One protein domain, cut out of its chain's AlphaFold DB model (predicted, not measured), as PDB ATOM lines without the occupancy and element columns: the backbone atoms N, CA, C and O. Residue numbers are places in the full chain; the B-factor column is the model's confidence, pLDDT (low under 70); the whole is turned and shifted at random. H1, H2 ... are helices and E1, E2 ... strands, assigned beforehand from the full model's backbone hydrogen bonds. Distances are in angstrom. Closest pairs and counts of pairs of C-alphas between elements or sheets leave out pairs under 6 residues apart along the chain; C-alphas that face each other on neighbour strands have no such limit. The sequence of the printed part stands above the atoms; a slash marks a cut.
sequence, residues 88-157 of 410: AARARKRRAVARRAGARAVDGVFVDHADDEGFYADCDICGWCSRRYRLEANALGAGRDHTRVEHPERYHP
ATOM      1  N   ALA A  88     199.834 271.708 150.657       66.94
ATOM      2  CA  ALA A  88     199.566 273.140 150.707       66.94
ATOM      3  C   ALA A  88     198.658 273.593 149.552       66.94
ATOM      4  O   ALA A  88     197.740 274.385 149.759       66.94
ATOM      5  N   ALA A  89     198.857 273.074 148.335       65.12
ATOM      6  CA  ALA A  89     197.975 273.357 147.202       65.12
ATOM      7  C   ALA A  89     196.549 272.822 147.423       65.12
ATOM      8  O   ALA A  89     195.583 273.544 147.173       65.12
ATOM      9  N   ARG A  90     196.402 271.601 147.957       74.19
ATOM     10  CA  ARG A  90     195.095 271.034 148.330       74.19
ATOM     11  C   ARG A  90     194.436 271.828 149.458       74.19
ATOM     12  O   ARG A  90     193.258 272.134 149.344       74.19
ATOM     13  N   ALA A  91     195.191 272.237 150.477       72.81
ATOM     14  CA  ALA A  91     194.706 273.091 151.563       72.81
ATOM     15  C   ALA A  91     194.254 274.469 151.057       72.81
ATOM     16  O   ALA A  91     193.238 275.002 151.494       72.81
ATOM     17  N   ARG A  92     194.964 275.061 150.088       75.75
ATOM     18  CA  ARG A  92     194.513 276.291 149.413       75.75
ATOM     19  C   ARG A  92     193.199 276.071 148.662       75.75
ATOM     20  O   ARG A  92     192.306 276.906 148.772       75.75
ATOM     21  N   LYS A  93     193.067 274.954 147.941       75.50
ATOM     22  CA  LYS A  93     191.834 274.605 147.222       75.50
ATOM     23  C   LYS A  93     190.659 274.402 148.184       75.50
ATOM     24  O   LYS A  93     189.616 275.001 147.961       75.50
ATOM     25  N   ARG A  94     190.844 273.642 149.268       77.50
ATOM     26  CA  ARG A  94     189.824 273.436 150.314       77.50
ATOM     27  C   ARG A  94     189.370 274.748 150.936       77.50
ATOM     28  O   ARG A  94     188.184 275.043 150.935       77.50
ATOM     29  N   ARG A  95     190.307 275.618 151.331       77.31
ATOM     30  CA  ARG A  95     189.975 276.966 151.830       77.31
ATOM     31  C   ARG A  95     189.191 277.796 150.814       77.31
ATOM     32  O   ARG A  95     188.241 278.478 151.185       77.31
ATOM     33  N   ALA A  96     189.558 277.741 149.534       73.56
ATOM     34  CA  ALA A  96     188.825 278.445 148.484       73.56
ATOM     35  C   ALA A  96     187.391 277.907 148.320       73.56
ATOM     36  O   ALA A  96     186.461 278.702 148.206       73.56
ATOM     37  N   VAL A  97     187.204 276.584 148.359       73.25
ATOM     38  CA  VAL A  97     185.883 275.935 148.296       73.25
ATOM     39  C   VAL A  97     185.043 276.275 149.529       73.25
ATOM     40  O   VAL A  97     183.916 276.739 149.380       73.25
ATOM     41  N   ALA A  98     185.608 276.157 150.732       72.00
ATOM     42  CA  ALA A  98     184.932 276.487 151.984       72.00
ATOM     43  C   ALA A  98     184.457 277.951 152.011       72.00
ATOM     44  O   ALA A  98     183.300 278.227 152.325       72.00
ATOM     45  N   ARG A  99     185.308 278.901 151.591       75.62
ATOM     46  CA  ARG A  99     184.927 280.322 151.487       75.62
ATOM     47  C   ARG A  99     183.806 280.559 150.474       75.62
ATOM     48  O   ARG A  99     182.925 281.373 150.734       75.62
ATOM     49  N   ARG A 100     183.820 279.859 149.333       71.69
ATOM     50  CA  ARG A 100     182.747 279.943 148.324       71.69
ATOM     51  C   ARG A 100     181.422 279.394 148.844       71.69
ATOM     52  O   ARG A 100     180.385 279.968 148.542       71.69
ATOM     53  N   ALA A 101     181.461 278.355 149.675       70.88
ATOM     54  CA  ALA A 101     180.288 277.820 150.367       70.88
ATOM     55  C   ALA A 101     179.788 278.724 151.516       70.88
ATOM     56  O   ALA A 101     178.850 278.363 152.224       70.88
ATOM     57  N   GLY A 102     180.407 279.891 151.732       72.94
ATOM     58  CA  GLY A 102     180.053 280.815 152.809       72.94
ATOM     59  C   GLY A 102     180.543 280.381 154.190       72.94
ATOM     60  O   GLY A 102     180.192 281.026 155.182       72.94
ATOM     61  N   ALA A 103     181.368 279.330 154.284       74.38
ATOM     62  CA  ALA A 103     181.971 278.938 155.547       74.38
ATOM     63  C   ALA A 103     182.883 280.069 156.042       74.38
ATOM     64  O   ALA A 103     183.692 280.625 155.293       74.38
ATOM     65  N   ARG A 104     182.748 280.424 157.321       74.25
ATOM     66  CA  ARG A 104     183.654 281.353 158.002       74.25
ATOM     67  C   ARG A 104     184.639 280.546 158.831       74.25
ATOM     68  O   ARG A 104     184.231 279.627 159.533       74.25
ATOM     69  N   ALA A 105     185.915 280.913 158.762       76.81
ATOM     70  CA  ALA A 105     186.923 280.350 159.644       76.81
ATOM     71  C   ALA A 105     186.558 280.676 161.100       76.81
ATOM     72  O   ALA A 105     186.423 281.852 161.452       76.81
ATOM     73  N   VAL A 106     186.393 279.651 161.932       74.00
ATOM     74  CA  VAL A 106     186.208 279.814 163.379       74.00
ATOM     75  C   VAL A 106     187.603 279.839 163.991       74.00
ATOM     76  O   VAL A 106     188.405 278.950 163.711       74.00
ATOM     77  N   ASP A 107     187.935 280.897 164.735       73.12
ATOM     78  CA  ASP A 107     189.284 281.118 165.287       73.12
ATOM     79  C   ASP A 107     190.397 281.032 164.222       73.12
ATOM     80  O   ASP A 107     191.476 280.485 164.445       73.12
ATOM     81  N   GLY A 108     190.126 281.519 163.007       73.19
ATOM     82  CA  GLY A 108     191.095 281.486 161.908       73.19
ATOM     83  C   GLY A 108     191.374 280.092 161.332       73.19
ATOM     84  O   GLY A 108     192.341 279.944 160.587       73.19
ATOM     85  N   VAL A 109     190.542 279.086 161.626       80.38
ATOM     86  CA  VAL A 109     190.660 277.719 161.097       80.38
ATOM     87  C   VAL A 109     189.429 277.331 160.287       80.38
ATOM     88  O   VAL A 109     188.291 277.547 160.705       80.38
ATOM     89  N   PHE A 110     189.663 276.698 159.140       81.50
ATOM     90  CA  PHE A 110     188.653 275.952 158.400       81.50
ATOM     91  C   PHE A 110     188.766 274.473 158.723       81.50
ATOM     92  O   PHE A 110     189.850 273.905 158.603       81.50
ATOM     93  N   VAL A 111     187.652 273.845 159.085       80.00
ATOM     94  CA  VAL A 111     187.561 272.388 159.097       80.00
ATOM     95  C   VAL A 111     186.720 271.969 157.915       80.00
ATOM     96  O   VAL A 111     185.591 272.422 157.759       80.00
ATOM     97  N   ASP A 112     187.327 271.166 157.051       77.56
ATOM     98  CA  ASP A 112     186.712 270.717 155.811       77.56
ATOM     99  C   ASP A 112     186.689 269.189 155.769       77.56
ATOM    100  O   ASP A 112     187.608 268.511 156.256       77.56
ATOM    101  N   HIS A 113     185.618 268.658 155.189       75.38
ATOM    102  CA  HIS A 113     185.427 267.236 154.967       75.38
ATOM    103  C   HIS A 113     185.828 266.929 153.527       75.38
ATOM    104  O   HIS A 113     185.089 267.213 152.589       75.38
ATOM    105  N   ALA A 114     187.009 266.344 153.341       70.19
ATOM    106  CA  ALA A 114     187.413 265.891 152.017       70.19
ATOM    107  C   ALA A 114     186.649 264.602 151.689       70.19
ATOM    108  O   ALA A 114     186.917 263.589 152.333       70.19
ATOM    109  N   ASP A 115     185.706 264.675 150.745       55.75
ATOM    110  CA  ASP A 115     184.967 263.593 150.065       55.75
ATOM    111  C   ASP A 115     185.373 262.160 150.493       55.75
ATOM    112  O   ASP A 115     186.211 261.513 149.869       55.75
ATOM    113  N   ASP A 116     184.787 261.682 151.598       57.38
ATOM    114  CA  ASP A 116     184.914 260.335 152.197       57.38
ATOM    115  C   ASP A 116     186.251 259.949 152.857       57.38
ATOM    116  O   ASP A 116     186.421 258.836 153.372       57.38
ATOM    117  N   GLU A 117     187.203 260.872 152.938       66.06
ATOM    118  CA  GLU A 117     188.494 260.638 153.570       66.06
ATOM    119  C   GLU A 117     188.595 261.208 154.999       66.06
ATOM    120  O   GLU A 117     189.471 260.822 155.767       66.06
ATOM    121  N   GLY A 118     187.648 262.006 155.468       85.56
ATOM    122  CA  GLY A 118     187.650 262.538 156.834       85.56
ATOM    123  C   GLY A 118     188.168 263.970 156.912       85.56
ATOM    124  O   GLY A 118     188.176 264.701 155.923       85.56
ATOM    125  N   PHE A 119     188.548 264.394 158.115       88.94
ATOM    126  CA  PHE A 119     188.583 265.807 158.480       88.94
ATOM    127  C   PHE A 119     190.000 266.370 158.518       88.94
ATOM    128  O   PHE A 119     190.914 265.759 159.082       88.94
ATOM    129  N   TYR A 120     190.156 267.566 157.964       87.38
ATOM    130  CA  TYR A 120     191.385 268.354 158.004       87.38
ATOM    131  C   TYR A 120     191.086 269.725 158.594       87.38
ATOM    132  O   TYR A 120     189.983 270.237 158.433       87.38
ATOM    133  N   ALA A 121     192.074 270.310 159.264       90.31
ATOM    134  CA  ALA A 121     192.012 271.671 159.775       90.31
ATOM    135  C   ALA A 121     193.069 272.517 159.070       90.31
ATOM    136  O   ALA A 121     194.258 272.225 159.177       90.31
ATOM    137  N   ASP A 122     192.629 273.545 158.356       90.75
ATOM    138  CA  ASP A 122     193.479 274.443 157.585       90.75
ATOM    139  C   ASP A 122     193.443 275.842 158.221       90.75
ATOM    140  O   ASP A 122     192.386 276.468 158.316       90.75
ATOM    141  N   CYS A 123     194.598 276.353 158.652       90.19
ATOM    142  CA  CYS A 123     194.716 277.710 159.177       90.19
ATOM    143  C   CYS A 123     194.626 278.722 158.035       90.19
ATOM    144  O   CYS A 123     195.369 278.655 157.049       90.19
ATOM    145  N   ASP A 124     193.741 279.701 158.175       85.69
ATOM    146  CA  ASP A 124     193.534 280.704 157.145       85.69
ATOM    147  C   ASP A 124     194.624 281.780 157.103       85.69
ATOM    148  O   ASP A 124     194.820 282.431 156.079       85.69
ATOM    149  N   ILE A 125     195.354 281.936 158.207       86.00
ATOM    150  CA  ILE A 125     196.318 283.015 158.414       86.00
ATOM    151  C   ILE A 125     197.678 282.620 157.838       86.00
ATOM    152  O   ILE A 125     198.177 283.273 156.924       86.00
ATOM    153  N   CYS A 126     198.264 281.525 158.329       87.50
ATOM    154  CA  CYS A 126     199.590 281.071 157.902       87.50
ATOM    155  C   CYS A 126     199.558 279.939 156.863       87.50
ATOM    156  O   CYS A 126     200.589 279.594 156.289       87.50
ATOM    157  N   GLY A 127     198.387 279.353 156.589       83.94
ATOM    158  CA  GLY A 127     198.252 278.251 155.635       83.94
ATOM    159  C   GLY A 127     198.705 276.884 156.141       83.94
ATOM    160  O   GLY A 127     198.834 275.972 155.325       83.94
ATOM    161  N   TRP A 128     198.916 276.732 157.451       91.50
ATOM    162  CA  TRP A 128     199.112 275.432 158.087       91.50
ATOM    163  C   TRP A 128     197.947 274.480 157.784       91.50
ATOM    164  O   TRP A 128     196.795 274.902 157.715       91.50
ATOM    165  N   CYS A 129     198.253 273.194 157.616       88.81
ATOM    166  CA  CYS A 129     197.290 272.126 157.360       88.81
ATOM    167  C   CYS A 129     197.547 271.000 158.356       88.81
ATOM    168  O   CYS A 129     198.667 270.494 158.467       88.81
ATOM    169  N   SER A 130     196.506 270.573 159.060       90.06
ATOM    170  CA  SER A 130     196.590 269.447 159.975       90.06
ATOM    171  C   SER A 130     196.701 268.118 159.220       90.06
ATOM    172  O   SER A 130     196.478 268.016 158.009       90.06
ATOM    173  N   ARG A 131     197.071 267.061 159.947       88.62
ATOM    174  CA  ARG A 131     196.969 265.691 159.430       88.62
ATOM    175  C   ARG A 131     195.499 265.274 159.351       88.62
ATOM    176  O   ARG A 131     194.641 265.843 160.009       88.62
ATOM    177  N   ARG A 132     195.233 264.215 158.591       87.50
ATOM    178  CA  ARG A 132     193.904 263.605 158.470       87.50
ATOM    179  C   ARG A 132     193.399 263.101 159.826       87.50
ATOM    180  O   ARG A 132     194.055 262.263 160.447       87.50
ATOM    181  N   TYR A 133     192.205 263.524 160.224       88.06
ATOM    182  CA  TYR A 133     191.485 263.005 161.384       88.06
ATOM    183  C   TYR A 133     190.240 262.228 160.963       88.06
ATOM    184  O   TYR A 133     189.581 262.541 159.978       88.06
ATOM    185  N   ARG A 134     189.893 261.197 161.738       88.06
ATOM    186  CA  ARG A 134     188.644 260.440 161.536       88.06
ATOM    187  C   ARG A 134     187.411 261.150 162.095       88.06
ATOM    188  O   ARG A 134     186.307 260.833 161.683       88.06
ATOM    189  N   LEU A 135     187.607 262.054 163.052       88.62
ATOM    190  CA  LEU A 135     186.546 262.768 163.756       88.62
ATOM    191  C   LEU A 135     186.765 264.269 163.599       88.62
ATOM    192  O   LEU A 135     187.880 264.748 163.815       88.62
ATOM    193  N   GLU A 136     185.697 264.992 163.284       88.38
ATOM    194  CA  GLU A 136     185.704 266.443 163.090       88.38
ATOM    195  C   GLU A 136     186.208 267.188 164.328       88.38
ATOM    196  O   GLU A 136     187.090 268.035 164.227       88.38
ATOM    197  N   ALA A 137     185.738 266.788 165.514       88.25
ATOM    198  CA  ALA A 137     186.140 267.384 166.787       88.25
ATOM    199  C   ALA A 137     187.663 267.344 167.014       88.25
ATOM    200  O   ALA A 137     188.227 268.277 167.581       88.25
ATOM    201  N   ASN A 138     188.351 266.304 166.527       91.81
ATOM    202  CA  ASN A 138     189.805 266.203 166.653       91.81
ATOM    203  C   ASN A 138     190.526 267.139 165.675       91.81
ATOM    204  O   ASN A 138     191.548 267.720 166.036       91.81
ATOM    205  N   ALA A 139     189.997 267.305 164.457       89.38
ATOM    206  CA  ALA A 139     190.516 268.291 163.512       89.38
ATOM    207  C   ALA A 139     190.315 269.714 164.053       89.38
ATOM    208  O   ALA A 139     191.272 270.484 164.088       89.38
ATOM    209  N   LEU A 140     189.117 270.026 164.561       89.50
ATOM    210  CA  LEU A 140     188.803 271.301 165.215       89.50
ATOM    211  C   LEU A 140     189.731 271.576 166.401       89.50
ATOM    212  O   LEU A 140     190.305 272.658 166.483       89.50
ATOM    213  N   GLY A 141     189.931 270.593 167.285       89.94
ATOM    214  CA  GLY A 141     190.848 270.710 168.420       89.94
ATOM    215  C   GLY A 141     192.281 271.011 167.981       89.94
ATOM    216  O   GLY A 141     192.886 271.960 168.472       89.94
ATOM    217  N   ALA A 142     192.794 270.279 166.987       90.94
ATOM    218  CA  ALA A 142     194.131 270.510 166.444       90.94
ATOM    219  C   ALA A 142     194.277 271.897 165.796       90.94
ATOM    220  O   ALA A 142     195.316 272.539 165.933       90.94
ATOM    221  N   GLY A 143     193.237 272.364 165.106       91.88
ATOM    222  CA  GLY A 143     193.185 273.712 164.555       91.88
ATOM    223  C   GLY A 143     193.215 274.788 165.636       91.88
ATOM    224  O   GLY A 143     194.029 275.704 165.564       91.88
ATOM    225  N   ARG A 144     192.371 274.657 166.663       90.25
ATOM    226  CA  ARG A 144     192.322 275.594 167.794       90.25
ATOM    227  C   ARG A 144     193.635 275.645 168.557       90.25
ATOM    228  O   ARG A 144     194.086 276.732 168.901       90.25
ATOM    229  N   ASP A 145     194.268 274.497 168.784       92.06
ATOM    230  CA  ASP A 145     195.589 274.436 169.405       92.06
ATOM    231  C   ASP A 145     196.644 275.164 168.571       92.06
ATOM    232  O   ASP A 145     197.441 275.920 169.124       92.06
ATOM    233  N   HIS A 146     196.615 274.997 167.248       93.12
ATOM    234  CA  HIS A 146     197.501 275.726 166.351       93.12
ATOM    235  C   HIS A 146     197.250 277.242 166.400       93.12
ATOM    236  O   HIS A 146     198.197 277.989 166.628       93.12
ATOM    237  N   THR A 147     195.999 277.709 166.278       91.00
ATOM    238  CA  THR A 147     195.679 279.146 166.405       91.00
ATOM    239  C   THR A 147     196.096 279.685 167.768       91.00
ATOM    240  O   THR A 147     196.680 280.757 167.845       91.00
ATOM    241  N   ARG A 148     195.858 278.946 168.855       92.62
ATOM    242  CA  ARG A 148     196.246 279.365 170.206       92.62
ATOM    243  C   ARG A 148     197.753 279.607 170.339       92.62
ATOM    244  O   ARG A 148     198.147 280.502 171.079       92.62
ATOM    245  N   VAL A 149     198.574 278.797 169.670       92.31
ATOM    246  CA  VAL A 149     200.040 278.874 169.749       92.31
ATOM    247  C   VAL A 149     200.610 279.890 168.758       92.31
ATOM    248  O   VAL A 149     201.431 280.713 169.149       92.31
ATOM    249  N   GLU A 150     200.176 279.850 167.499       92.31
ATOM    250  CA  GLU A 150     200.791 280.610 166.400       92.31
ATOM    251  C   GLU A 150     200.075 281.937 166.101       92.31
ATOM    252  O   GLU A 150     200.674 282.854 165.539       92.31
ATOM    253  N   HIS A 151     198.799 282.059 166.483       92.19
ATOM    254  CA  HIS A 151     197.933 283.214 166.208       92.19
ATOM    255  C   HIS A 151     197.098 283.621 167.440       92.19
ATOM    256  O   HIS A 151     195.862 283.681 167.364       92.19
ATOM    257  N   PRO A 152     197.732 283.882 168.603       89.62
ATOM    258  CA  PRO A 152     197.025 284.150 169.857       89.62
ATOM    259  C   PRO A 152     196.071 285.350 169.768       89.62
ATOM    260  O   PRO A 152     195.057 285.383 170.459       89.62
ATOM    261  N   GLU A 153     196.341 286.313 168.887       87.50
ATOM    262  CA  GLU A 153     195.491 287.476 168.620       87.50
ATOM    263  C   GLU A 153     194.158 287.143 167.929       87.50
ATOM    264  O   GLU A 153     193.251 287.975 167.903       87.50
ATOM    265  N   ARG A 154     194.035 285.940 167.358       84.06
ATOM    266  CA  ARG A 154     192.816 285.424 166.716       84.06
ATOM    267  C   ARG A 154     192.142 284.312 167.512       84.06
ATOM    268  O   ARG A 154     191.047 283.900 167.141       84.06
ATOM    269  N   TYR A 155     192.786 283.824 168.568       86.38
ATOM    270  CA  TYR A 155     192.237 282.783 169.420       86.38
ATOM    271  C   TYR A 155     191.231 283.384 170.403       86.38
ATOM    272  O   TYR A 155     191.600 284.122 171.320       86.38
ATOM    273  N   HIS A 156     189.957 283.037 170.240       82.69
ATOM    274  CA  HIS A 156     188.931 283.333 171.226       82.69
ATOM    275  C   HIS A 156     188.615 282.040 171.981       82.69
ATOM    276  O   HIS A 156     188.009 281.140 171.404       82.69
ATOM    277  N   PRO A 157     189.040 281.886 173.251       76.44
ATOM    278  CA  PRO A 157     188.603 280.736 174.023       76.44
ATOM    279  C   PRO A 157     187.078 280.777 174.096       76.44
ATOM    280  O   PRO A 157     186.514 281.811 174.470       76.44
TER     281      PRO A 157
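What this domain is: This is residues 88 to 157 of the 410 residues of an uncharacterized protein of Krasilnikovia cinnamomea (UniProt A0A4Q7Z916). A two-stranded hairpin, E1 and E2, sits between two helices: H2 runs along it on one side, and H1 crosses it on the other. The long link of residues 124 to 135 folds back along E2 to reach H2. The printed part has 70 residues with two named helices and two named strands, in the order H1, E1, E2, H2; the sheet, E1 - E2, is antiparallel and the class is mixed, helices and strands. It is compact, with a radius of gyration of the C-alphas of 11.0 A, and rounded, spanning 32 by 24 by 20 A.

How they stand to each other: Begin at the hairpin of E1, residues 109 to 114, and E2, residues 118 to 123, whose directions stand at 152 degrees. Between these antiparallel neighbours, N 110 and O 122 are 2.9 A apart and N 122 and O 110 are 2.8 A apart, within hydrogen-bond range. Look next at H2, residues 136 to 150: its closest C-alphas to E2 are those of Ala 139 and Ala 121, 5.3 A apart. H1, residues 88 to 100, comes closest to E2 with the C-alphas of Ala 91 and Asp 122, 6.3 A. H1 and H2 are apart. In both helices every O i to N i+4 pair is within hydrogen-bond range.

Where its parts are: Find C-alpha 88 at (199.566, 273.140, 150.707); from there H1 runs 18.3 A. E1 measures 15.3 A and E2 16.9 A. H2 runs 21.0 A to C-alpha 150 at (200.791, 280.610, 166.400).

The domain as a whole: The C-alphas farthest apart, those of Asp 116 and Glu 153, are 33.4 A apart. The printed part has no cut. The link from E2 to H2 is long, 12 residues. Mean pLDDT of the printed part is 81.9; residues 88 to 89 and 115 to 117 are under 70.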